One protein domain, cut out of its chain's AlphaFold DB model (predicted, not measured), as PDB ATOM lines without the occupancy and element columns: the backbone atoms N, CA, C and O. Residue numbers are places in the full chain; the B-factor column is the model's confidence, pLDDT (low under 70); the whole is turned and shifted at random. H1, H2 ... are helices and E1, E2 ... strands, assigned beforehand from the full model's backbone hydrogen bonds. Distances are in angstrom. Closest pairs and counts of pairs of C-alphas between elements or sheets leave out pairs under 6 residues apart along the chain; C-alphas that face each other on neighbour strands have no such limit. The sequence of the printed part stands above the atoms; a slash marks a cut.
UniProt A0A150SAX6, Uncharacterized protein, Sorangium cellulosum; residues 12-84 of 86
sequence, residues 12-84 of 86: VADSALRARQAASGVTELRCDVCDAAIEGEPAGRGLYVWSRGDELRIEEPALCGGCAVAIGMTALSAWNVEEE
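AT A GLANCE: This is residues 12 to 84 of the 86 residues of an uncharacterized protein of Sorangium cellulosum (UniProt A0A150SAX6). A small body of loops, with the base of the hairpin E1-E2 and the first part of H2, sends out three arms: residues 12 to 27 with H1 at one end of the long axis, residues 73 to 84 at the other, and the hairpin's tip, residues 51 to 56, to one side. The 73 printed residues include H1, E1, E2 and H2 in that order, class mixed, with one antiparallel sheet, E1 - E2. The whole is extended, radius of gyration of the C-alphas 18.5 A, spans 68 by 34 by 15 A.

HOW THE PARTS SIT: Start at H1, residues 12 to 23, apart from H2, residues 65 to 82. Further on, E1, residues 48 to 52, and E2, residues 55 to 59, form an antiparallel hairpin at 166 degrees; look for N 50 and O 57, 3.0 A. E1 and H2 are apart. In H1 and H2 every O i to N i+4 pair is within hydrogen-bond range.

IN THESE COORDINATES: Find C-alpha 12 at (566.542, 422.732, 350.840); H1 runs 16.8 A from there. E1 spans 13.5 A, E2 13.4 A. H2 runs 26.1 A to C-alpha 82 at (531.806, 382.580, 315.420).

THE WHOLE: The C-alphas farthest apart, Val 12 and Glu 84, are 68.0 A apart. The printed part has no cut; the link H1 to E1 is long. Residues 23 to 27 and 82 to 84 have pLDDT under 70.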
ATOM      1  N   VAL A  12     566.929 422.630 352.256       94.12
ATOM      2  CA  VAL A  12     566.542 422.732 350.840       94.12
ATOM      3  C   VAL A  12     566.773 421.382 350.161       94.12
ATOM      4  O   VAL A  12     565.879 420.864 349.487       94.12
ATOM      5  N   ALA A  13     567.929 420.766 350.411       89.31
ATOM      6  CA  ALA A  13     568.261 419.427 349.944       89.31
ATOM      7  C   ALA A  13     567.310 418.359 350.519       89.31
ATOM      8  O   ALA A  13     566.910 417.451 349.790       89.31
ATOM      9  N   ASP A  14     566.899 418.482 351.787       91.38
ATOM     10  CA  ASP A  14     565.926 417.573 352.412       91.38
ATOM     11  C   ASP A  14     564.553 417.644 351.731       91.38
ATOM     12  O   ASP A  14     563.968 416.618 351.377       91.38
ATOM     13  N   SER A  15     564.077 418.861 351.458       90.62
ATOM     14  CA  SER A  15     562.805 419.089 350.764       90.62
ATOM     15  C   SER A  15     562.810 418.483 349.355       90.62
ATOM     16  O   SER A  15     561.853 417.813 348.961       90.62
ATOM     17  N   ALA A  16     563.908 418.653 348.612       87.69
ATOM     18  CA  ALA A  16     564.067 418.074 347.280       87.69
ATOM     19  C   ALA A  16     564.133 416.536 347.309       87.69
ATOM     20  O   ALA A  16     563.513 415.875 346.471       87.69
ATOM     21  N   LEU A  17     564.845 415.948 348.278       86.50
ATOM     22  CA  LEU A  17     564.940 414.494 348.429       86.50
ATOM     23  C   LEU A  17     563.577 413.872 348.759       86.50
ATOM     24  O   LEU A  17     563.200 412.876 348.139       86.50
ATOM     25  N   ARG A  18     562.807 414.487 349.665       85.62
ATOM     26  CA  ARG A  18     561.447 414.042 350.011       85.62
ATOM     27  C   ARG A  18     560.488 414.131 348.829       85.62
ATOM     28  O   ARG A  18     559.748 413.184 348.586       85.62
ATOM     29  N   ALA A  19     560.531 415.223 348.063       84.00
ATOM     30  CA  ALA A  19     559.718 415.368 346.854       84.00
ATOM     31  C   ALA A  19     560.033 414.268 345.825       84.00
ATOM     32  O   ALA A  19     559.126 413.671 345.248       84.00
ATOM     33  N   ARG A  20     561.319 413.935 345.649       80.31
ATOM     34  CA  ARG A  20     561.741 412.834 344.772       80.31
ATOM     35  C   ARG A  20     561.308 411.467 345.284       80.31
ATOM     36  O   ARG A  20     560.867 410.658 344.482       80.31
ATOM     37  N   GLN A  21     561.422 411.195 346.582       79.12
ATOM     38  CA  GLN A  21     560.969 409.929 347.170       79.12
ATOM     39  C   GLN A  21     559.449 409.763 347.059       79.12
ATOM     40  O   GLN A  21     558.989 408.674 346.730       79.12
ATOM     41  N   ALA A  22     558.684 410.843 347.247       72.25
ATOM     42  CA  ALA A  22     557.238 410.854 347.025       72.25
ATOM     43  C   ALA A  22     556.877 410.580 345.553       72.25
ATOM     44  O   ALA A  22     555.942 409.835 345.280       72.25
ATOM     45  N   ALA A  23     557.655 411.116 344.606       64.31
ATOM     46  CA  ALA A  23     557.499 410.821 343.181       64.31
ATOM     47  C   ALA A  23     557.983 409.409 342.798       64.31
ATOM     48  O   ALA A  23     557.478 408.820 341.853       64.31
ATOM     49  N   SER A  24     558.937 408.838 343.539       59.28
ATOM     50  CA  SER A  24     559.548 407.537 343.232       59.28
ATOM     51  C   SER A  24     558.610 406.341 343.450       59.28
ATOM     52  O   SER A  24     558.951 405.240 343.029       59.28
ATOM     53  N   GLY A  25     557.458 406.545 344.101       52.81
ATOM     54  CA  GLY A  25     556.362 405.569 344.174       52.81
ATOM     55  C   GLY A  25     555.375 405.655 343.004       52.81
ATOM     56  O   GLY A  25     554.513 404.792 342.875       52.81
ATOM     57  N   VAL A  26     555.499 406.672 342.146       55.91
ATOM     58  CA  VAL A  26     554.728 406.801 340.907       55.91
ATOM     59  C   VAL A  26     555.544 406.143 339.800       55.91
ATOM     60  O   VAL A  26     556.214 406.803 339.009       55.91
ATOM     61  N   THR A  27     555.550 404.811 339.762       60.31
ATOM     62  CA  THR A  27     555.854 404.125 338.503       60.31
ATOM     63  C   THR A  27     554.802 404.582 337.506       60.31
ATOM     64  O   THR A  27     553.621 404.312 337.715       60.31
ATOM     65  N   GLU A  28     555.224 405.331 336.488       72.12
ATOM     66  CA  GLU A  28     554.368 405.756 335.383       72.12
ATOM     67  C   GLU A  28     553.602 404.527 334.883       72.12
ATOM     68  O   GLU A  28     554.203 403.556 334.421       72.12
ATOM     69  N   LEU A  29     552.283 404.518 335.078       88.38
ATOM     70  CA  LEU A  29     551.439 403.444 334.584       88.38
ATOM     71  C   LEU A  29     551.401 403.594 333.065       88.38
ATOM     72  O   LEU A  29     551.059 404.664 332.572       88.38
ATOM     73  N   ARG A  30     551.782 402.561 332.314       95.25
ATOM     74  CA  ARG A  30     551.847 402.629 330.848       95.25
ATOM     75  C   ARG A  30     550.910 401.613 330.227       95.25
ATOM     76  O   ARG A  30     550.689 400.534 330.773       95.25
ATOM     77  N   CYS A  31     550.331 401.992 329.096       96.75
ATOM     78  CA  CYS A  31     549.533 401.096 328.282       96.75
ATOM     79  C   CYS A  31     550.429 400.003 327.708       96.75
ATOM     80  O   CYS A  31     551.383 400.307 327.001       96.75
ATOM     81  N   ASP A  32     550.075 398.747 327.930       97.38
ATOM     82  CA  ASP A  32     550.868 397.607 327.462       97.38
ATOM     83  C   ASP A  32     550.938 397.498 325.925       97.38
ATOM     84  O   ASP A  32     551.868 396.928 325.367       97.38
ATOM     85  N   VAL A  33     549.978 398.106 325.219       97.12
ATOM     86  CA  VAL A  33     549.868 398.013 323.753       97.12
ATOM     87  C   VAL A  33     550.605 399.136 323.034       97.12
ATOM     88  O   VAL A  33     551.314 398.897 322.061       97.12
ATOM     89  N   CYS A  34     550.390 400.381 323.461       97.62
ATOM     90  CA  CYS A  34     550.928 401.558 322.772       97.62
ATOM     91  C   CYS A  34     552.009 402.291 323.566       97.62
ATOM     92  O   CYS A  34     552.493 403.324 323.108       97.62
ATOM     93  N   ASP A  35     552.352 401.792 324.754       96.19
ATOM     94  CA  ASP A  35     553.326 402.372 325.679       96.19
ATOM     95  C   ASP A  35     553.021 403.824 326.104       96.19
ATOM     96  O   ASP A  35     553.865 404.528 326.658       96.19
ATOM     97  N   ALA A  36     551.799 404.309 325.872       95.62
ATOM     98  CA  ALA A  36     551.386 405.632 326.324       95.62
ATOM     99  C   ALA A  36     551.254 405.668 327.852       95.62
ATOM    100  O   ALA A  36     550.721 404.731 328.452       95.62
ATOM    101  N   ALA A  37     551.688 406.770 328.466       94.88
ATOM    102  CA  ALA A  37     551.454 407.034 329.881       94.88
ATOM    103  C   ALA A  37     549.946 407.118 330.177       94.88
ATOM    104  O   ALA A  37     549.170 407.676 329.398       94.88
ATOM    105  N   ILE A  38     549.541 406.549 331.308       94.38
ATOM    106  CA  ILE A  38     548.178 406.542 331.825       94.38
ATOM    107  C   ILE A  38     548.162 407.417 333.073       94.38
ATOM    108  O   ILE A  38     548.833 407.133 334.065       94.38
ATOM    109  N   GLU A  39     547.378 408.489 333.020       90.12
ATOM    110  CA  GLU A  39     547.105 409.324 334.184       90.12
ATOM    111  C   GLU A  39     545.957 408.713 334.997       90.12
ATOM    112  O   GLU A  39     544.852 408.528 334.487       90.12
ATOM    113  N   GLY A  40     546.205 408.417 336.275       88.38
ATOM    114  CA  GLY A  40     545.206 407.818 337.161       88.38
ATOM    115  C   GLY A  40     545.002 406.323 336.907       88.38
ATOM    116  O   GLY A  40     545.966 405.570 336.781       88.38
ATOM    117  N   GLU A  41     543.742 405.885 336.886       92.38
ATOM    118  CA  GLU A  41     543.383 404.475 336.717       92.38
ATOM    119  C   GLU A  41     543.332 404.068 335.235       92.38
ATOM    120  O   GLU A  41     542.921 404.862 334.382       92.38
ATOM    121  N   PRO A  42     543.693 402.817 334.898       95.50
ATOM    122  CA  PRO A  42     543.568 402.330 333.536       95.50
ATOM    123  C   PRO A  42     542.097 402.213 333.136       95.50
ATOM    124  O   PRO A  42     541.256 401.742 333.899       95.50
ATOM    125  N   ALA A  43     541.790 402.601 331.898       96.00
ATOM    126  CA  ALA A  43     540.430 402.538 331.360       96.00
ATOM    127  C   ALA A  43     539.950 401.093 331.124       96.00
ATOM    128  O   ALA A  43     538.753 400.843 331.009       96.00
ATOM    129  N   GLY A  44     540.885 400.149 331.042       95.56
ATOM    130  CA  GLY A  44     540.627 398.720 330.971       95.56
ATOM    131  C   GLY A  44     541.901 397.929 331.250       95.56
ATOM    132  O   GLY A  44     542.993 398.497 331.341       95.56
ATOM    133  N   ARG A  45     541.763 396.611 331.378       96.75
ATOM    134  CA  ARG A  45     542.893 395.692 331.529       96.75
ATOM    135  C   ARG A  45     542.832 394.614 330.458       96.75
ATOM    136  O   ARG A  45     541.746 394.163 330.099       96.75
ATOM    137  N   GLY A  46     543.995 394.255 329.930       94.88
ATOM    138  CA  GLY A  46     544.151 393.053 329.121       94.88
ATOM    139  C   GLY A  46     544.160 391.808 330.005       94.88
ATOM    140  O   GLY A  46     544.065 391.906 331.227       94.88
ATOM    141  N   LEU A  47     544.310 390.643 329.380       95.75
ATOM    142  CA  LEU A  47     544.445 389.377 330.088       95.75
ATOM    143  C   LEU A  47     545.477 388.504 329.376       95.75
ATOM    144  O   LEU A  47     545.253 388.067 328.247       95.75
ATOM    145  N   TYR A  48     546.588 388.224 330.050       95.56
ATOM    146  CA  TYR A  48     547.507 387.170 329.649       95.56
ATOM    147  C   TYR A  48     547.286 385.952 330.528       95.56
ATOM    148  O   TYR A  48     547.290 386.044 331.753       95.56
ATOM    149  N   VAL A  49     547.091 384.806 329.884       96.50
ATOM    150  CA  VAL A  49     546.924 383.520 330.555       96.50
ATOM    151  C   VAL A  49     547.972 382.573 330.012       96.50
ATOM    152  O   VAL A  49     548.064 382.365 328.803       96.50
ATOM    153  N   TRP A  50     548.745 381.967 330.904       95.44
ATOM    154  CA  TRP A  50     549.640 380.880 330.541       95.44
ATOM    155  C   TRP A  50     549.546 379.743 331.541       95.44
ATOM    156  O   TRP A  50     549.451 379.942 332.754       95.44
ATOM    157  N   SER A  51     549.592 378.530 331.003       96.62
ATOM    158  CA  SER A  51     549.557 377.298 331.771       96.62
ATOM    159  C   SER A  51     550.844 376.498 331.576       96.62
ATOM    160  O   SER A  51     551.428 376.459 330.489       96.62
ATOM    161  N   ARG A  52     551.314 375.859 332.649       96.81
ATOM    162  CA  ARG A  52     552.451 374.935 332.635       96.81
ATOM    163  C   ARG A  52     552.173 373.771 333.580       96.81
ATOM    164  O   ARG A  52     552.361 373.885 334.788       96.81
ATOM    165  N   GLY A  53     551.780 372.627 333.019       96.38
ATOM    166  CA  GLY A  53     551.283 371.509 333.824       96.38
ATOM    167  C   GLY A  53     550.045 371.957 334.600       96.38
ATOM    168  O   GLY A  53     549.115 372.480 333.995       96.38
ATOM    169  N   ASP A  54     550.091 371.830 335.923       96.44
ATOM    170  CA  ASP A  54     549.015 372.268 336.823       96.44
ATOM    171  C   ASP A  54     549.137 373.745 337.248       96.44
ATOM    172  O   ASP A  54     548.288 374.261 337.975       96.44
ATOM    173  N   GLU A  55     550.195 374.446 336.827       96.31
ATOM    174  CA  GLU A  55     550.366 375.866 337.129       96.31
ATOM    175  C   GLU A  55     549.583 376.720 336.130       96.31
ATOM    176  O   GLU A  55     549.789 376.614 334.920       96.31
ATOM    177  N   LEU A  56     548.728 377.605 336.643       97.25
ATOM    178  CA  LEU A  56     548.061 378.656 335.884       97.25
ATOM    179  C   LEU A  56     548.534 380.009 336.402       97.25
ATOM    180  O   LEU A  56     548.505 380.269 337.607       97.25
ATOM    181  N   ARG A  57     548.947 380.880 335.492       97.19
ATOM    182  CA  ARG A  57     549.325 382.256 335.801       97.19
ATOM    183  C   ARG A  57     548.530 383.198 334.916       97.19
ATOM    184  O   ARG A  57     548.313 382.932 333.732       97.19
ATOM    185  N   ILE A  58     548.080 384.268 335.552       96.75
ATOM    186  CA  ILE A  58     547.198 385.274 334.986       96.75
ATOM    187  C   ILE A  58     547.835 386.633 335.250       96.75
ATOM    188  O   ILE A  58     548.208 386.921 336.389       96.75
ATOM    189  N   GLU A  59     547.936 387.456 334.215       96.62
ATOM    190  CA  GLU A  59     548.355 388.851 334.322       96.62
ATOM    191  C   GLU A  59     547.324 389.774 333.675       96.62
ATOM    192  O   GLU A  59     546.792 389.476 332.606       96.62
ATOM    193  N   GLU A  60     547.056 390.906 334.328       96.38
ATOM    194  CA  GLU A  60     546.057 391.896 333.909       96.38
ATOM    195  C   GLU A  60     546.720 393.250 333.577       96.38
ATOM    196  O   GLU A  60     546.624 394.215 334.358       96.38
ATOM    197  N   PRO A  61     547.444 393.334 332.443       96.00
ATOM    198  CA  PRO A  61     548.176 394.534 332.049       96.00
ATOM    199  C   PRO A  61     547.242 395.729 331.827       96.00
ATOM    200  O   PRO A  61     546.110 395.589 331.361       96.00
ATOM    201  N   ALA A  62     547.719 396.930 332.153       97.06
ATOM    202  CA  ALA A  62     546.953 398.165 332.017       97.06
ATOM    203  C   ALA A  62     546.790 398.589 330.547       97.06
ATOM    204  O   ALA A  62     547.738 398.534 329.763       97.06
ATOM    205  N   LEU A  63     545.603 399.086 330.189       97.88
ATOM    206  CA  LEU A  63     545.307 399.635 328.866       97.88
ATOM    207  C   LEU A  63     544.816 401.083 328.973       97.88
ATOM    208  O   LEU A  63     544.010 401.432 329.842       97.88
ATOM    209  N   CYS A  64     545.265 401.932 328.046       97.81
ATOM    210  CA  CYS A  64     544.675 403.256 327.863       97.81
ATOM    211  C   CYS A  64     543.283 403.148 327.219       97.81
ATOM    212  O   CYS A  64     542.939 402.122 326.628       97.81
ATOM    213  N   GLY A  65     542.493 404.226 327.271       97.50
ATOM    214  CA  GLY A  65     541.127 404.235 326.729       97.50
ATOM    215  C   GLY A  65     541.035 403.820 325.258       97.50
ATOM    216  O   GLY A  65     540.162 403.039 324.895       97.50
ATOM    217  N   GLY A  66     541.973 404.272 324.418       97.94
ATOM    218  CA  GLY A  66     541.995 403.915 322.996       97.94
ATOM    219  C   GLY A  66     542.224 402.419 322.761       97.94
ATOM    220  O   GLY A  66     541.463 401.786 322.032       97.94
ATOM    221  N   CYS A  67     543.237 401.839 323.408       98.31
ATOM    222  CA  CYS A  67     543.559 400.419 323.260       98.31
ATOM    223  C   CYS A  67     542.498 399.516 323.897       98.31
ATOM    224  O   CYS A  67     542.134 398.510 323.292       98.31
ATOM    225  N   ALA A  68     541.958 399.890 325.062       97.69
ATOM    226  CA  ALA A  68     540.889 399.143 325.724       97.69
ATOM    227  C   ALA A  68     539.643 399.024 324.832       97.69
ATOM    228  O   ALA A  68     539.125 397.925 324.637       97.69
ATOM    229  N   VAL A  69     539.199 400.135 324.231       97.88
ATOM    230  CA  VAL A  69     538.040 400.138 323.326       97.88
ATOM    231  C   VAL A  69     538.335 399.361 322.047       97.88
ATOM    232  O   VAL A  69     537.538 398.508 321.664       97.88
ATOM    233  N   ALA A  70     539.475 399.614 321.397       97.81
ATOM    234  CA  ALA A  70     539.822 398.946 320.144       97.81
ATOM    235  C   ALA A  70     539.891 397.418 320.304       97.81
ATOM    236  O   ALA A  70     539.319 396.687 319.492       97.81
ATOM    237  N   ILE A  71     540.533 396.939 321.375       96.38
ATOM    238  CA  ILE A  71     540.605 395.508 321.692       96.38
ATOM    239  C   ILE A  71     539.213 394.963 322.007       96.38
ATOM    240  O   ILE A  71     538.810 393.972 321.403       96.38
ATOM    241  N   GLY A  72     538.462 395.616 322.899       94.75
ATOM    242  CA  GLY A  72     537.133 395.154 323.306       94.75
ATOM    243  C   GLY A  72     536.157 395.036 322.133       94.75
ATOM    244  O   GLY A  72     535.470 394.025 322.003       94.75
ATOM    245  N   MET A  73     536.136 396.025 321.233       96.06
ATOM    246  CA  MET A  73     535.289 395.979 320.038       96.06
ATOM    247  C   MET A  73     535.735 394.902 319.046       96.06
ATOM    248  O   MET A  73     534.886 394.222 318.476       96.06
ATOM    249  N   THR A  74     537.045 394.719 318.857       94.19
ATOM    250  CA  THR A  74     537.572 393.674 317.963       94.19
ATOM    251  C   THR A  74     537.239 392.281 318.494       94.19
ATOM    252  O   THR A  74     536.765 391.439 317.736       94.19
ATOM    253  N   ALA A  75     537.420 392.052 319.798       91.50
ATOM    254  CA  ALA A  75     537.080 390.791 320.450       91.50
ATOM    255  C   ALA A  75     535.579 390.488 320.352       91.50
ATOM    256  O   ALA A  75     535.203 389.385 319.968       91.50
ATOM    257  N   LEU A  76     534.722 391.480 320.622       91.62
ATOM    258  CA  LEU A  76     533.272 391.331 320.485       91.62
ATOM    259  C   LEU A  76     532.856 391.043 319.036       91.62
ATOM    260  O   LEU A  76     531.989 390.211 318.794       91.62
ATOM    261  N   SER A  77     533.482 391.716 318.068       91.94
ATOM    262  CA  SER A  77     533.218 391.459 316.653       91.94
ATOM    263  C   SER A  77     533.604 390.037 316.256       91.94
ATOM    264  O   SER A  77     532.845 389.404 315.536       91.94
ATOM    265  N   ALA A  78     534.760 389.543 316.706       88.75
ATOM    266  CA  ALA A  78     535.199 388.178 316.423       88.75
ATOM    267  C   ALA A  78     534.259 387.144 317.058       88.75
ATOM    268  O   ALA A  78     533.862 386.197 316.389       88.75
ATOM    269  N   TRP A  79     533.835 387.381 318.302       86.44
ATOM    270  CA  TRP A  79     532.881 386.520 319.002       86.44
ATOM    271  C   TRP A  79     531.564 386.366 318.236       86.44
ATOM    272  O   TRP A  79     531.078 385.258 318.042       86.44
ATOM    273  N   ASN A  80     531.009 387.476 317.746       84.44
ATOM    274  CA  ASN A  80     529.752 387.446 317.000       84.44
ATOM    275  C   ASN A  80     529.876 386.746 315.635       84.44
ATOM    276  O   ASN A  80     528.883 386.227 315.142       84.44
ATOM    277  N   VAL A  81     531.065 386.736 315.019       79.00
ATOM    278  CA  VAL A  81     531.304 386.015 313.754       79.00
ATOM    279  C   VAL A  81     531.282 384.501 313.975       79.00
ATOM    280  O   VAL A  81     530.734 383.780 313.149       79.00
ATOM    281  N   GLU A  82     531.813 384.014 315.098       60.53
ATOM    282  CA  GLU A  82     531.806 382.580 315.420       60.53
ATOM    283  C   GLU A  82     530.386 382.027 315.669       60.53
ATOM    284  O   GLU A  82     530.154 380.838 315.460       60.53
ATOM    285  N   GLU A  83     529.417 382.870 316.050       58.97
ATOM    286  CA  GLU A  83     528.014 382.459 316.234       58.97
ATOM    287  C   GLU A  83     527.214 382.333 314.920       58.97
ATOM    288  O   GLU A  83     526.168 381.686 314.916       58.97
ATOM    289  N   GLU A  84     527.672 382.910 313.801       55.41
ATOM    290  CA  GLU A  84     526.944 382.896 312.515       55.41
ATOM    291  C   GLU A  84     527.327 381.699 311.609       55.41
ATOM    292  O   GLU A  84     526.637 381.409 310.631       55.41
TER     293      GLU A  84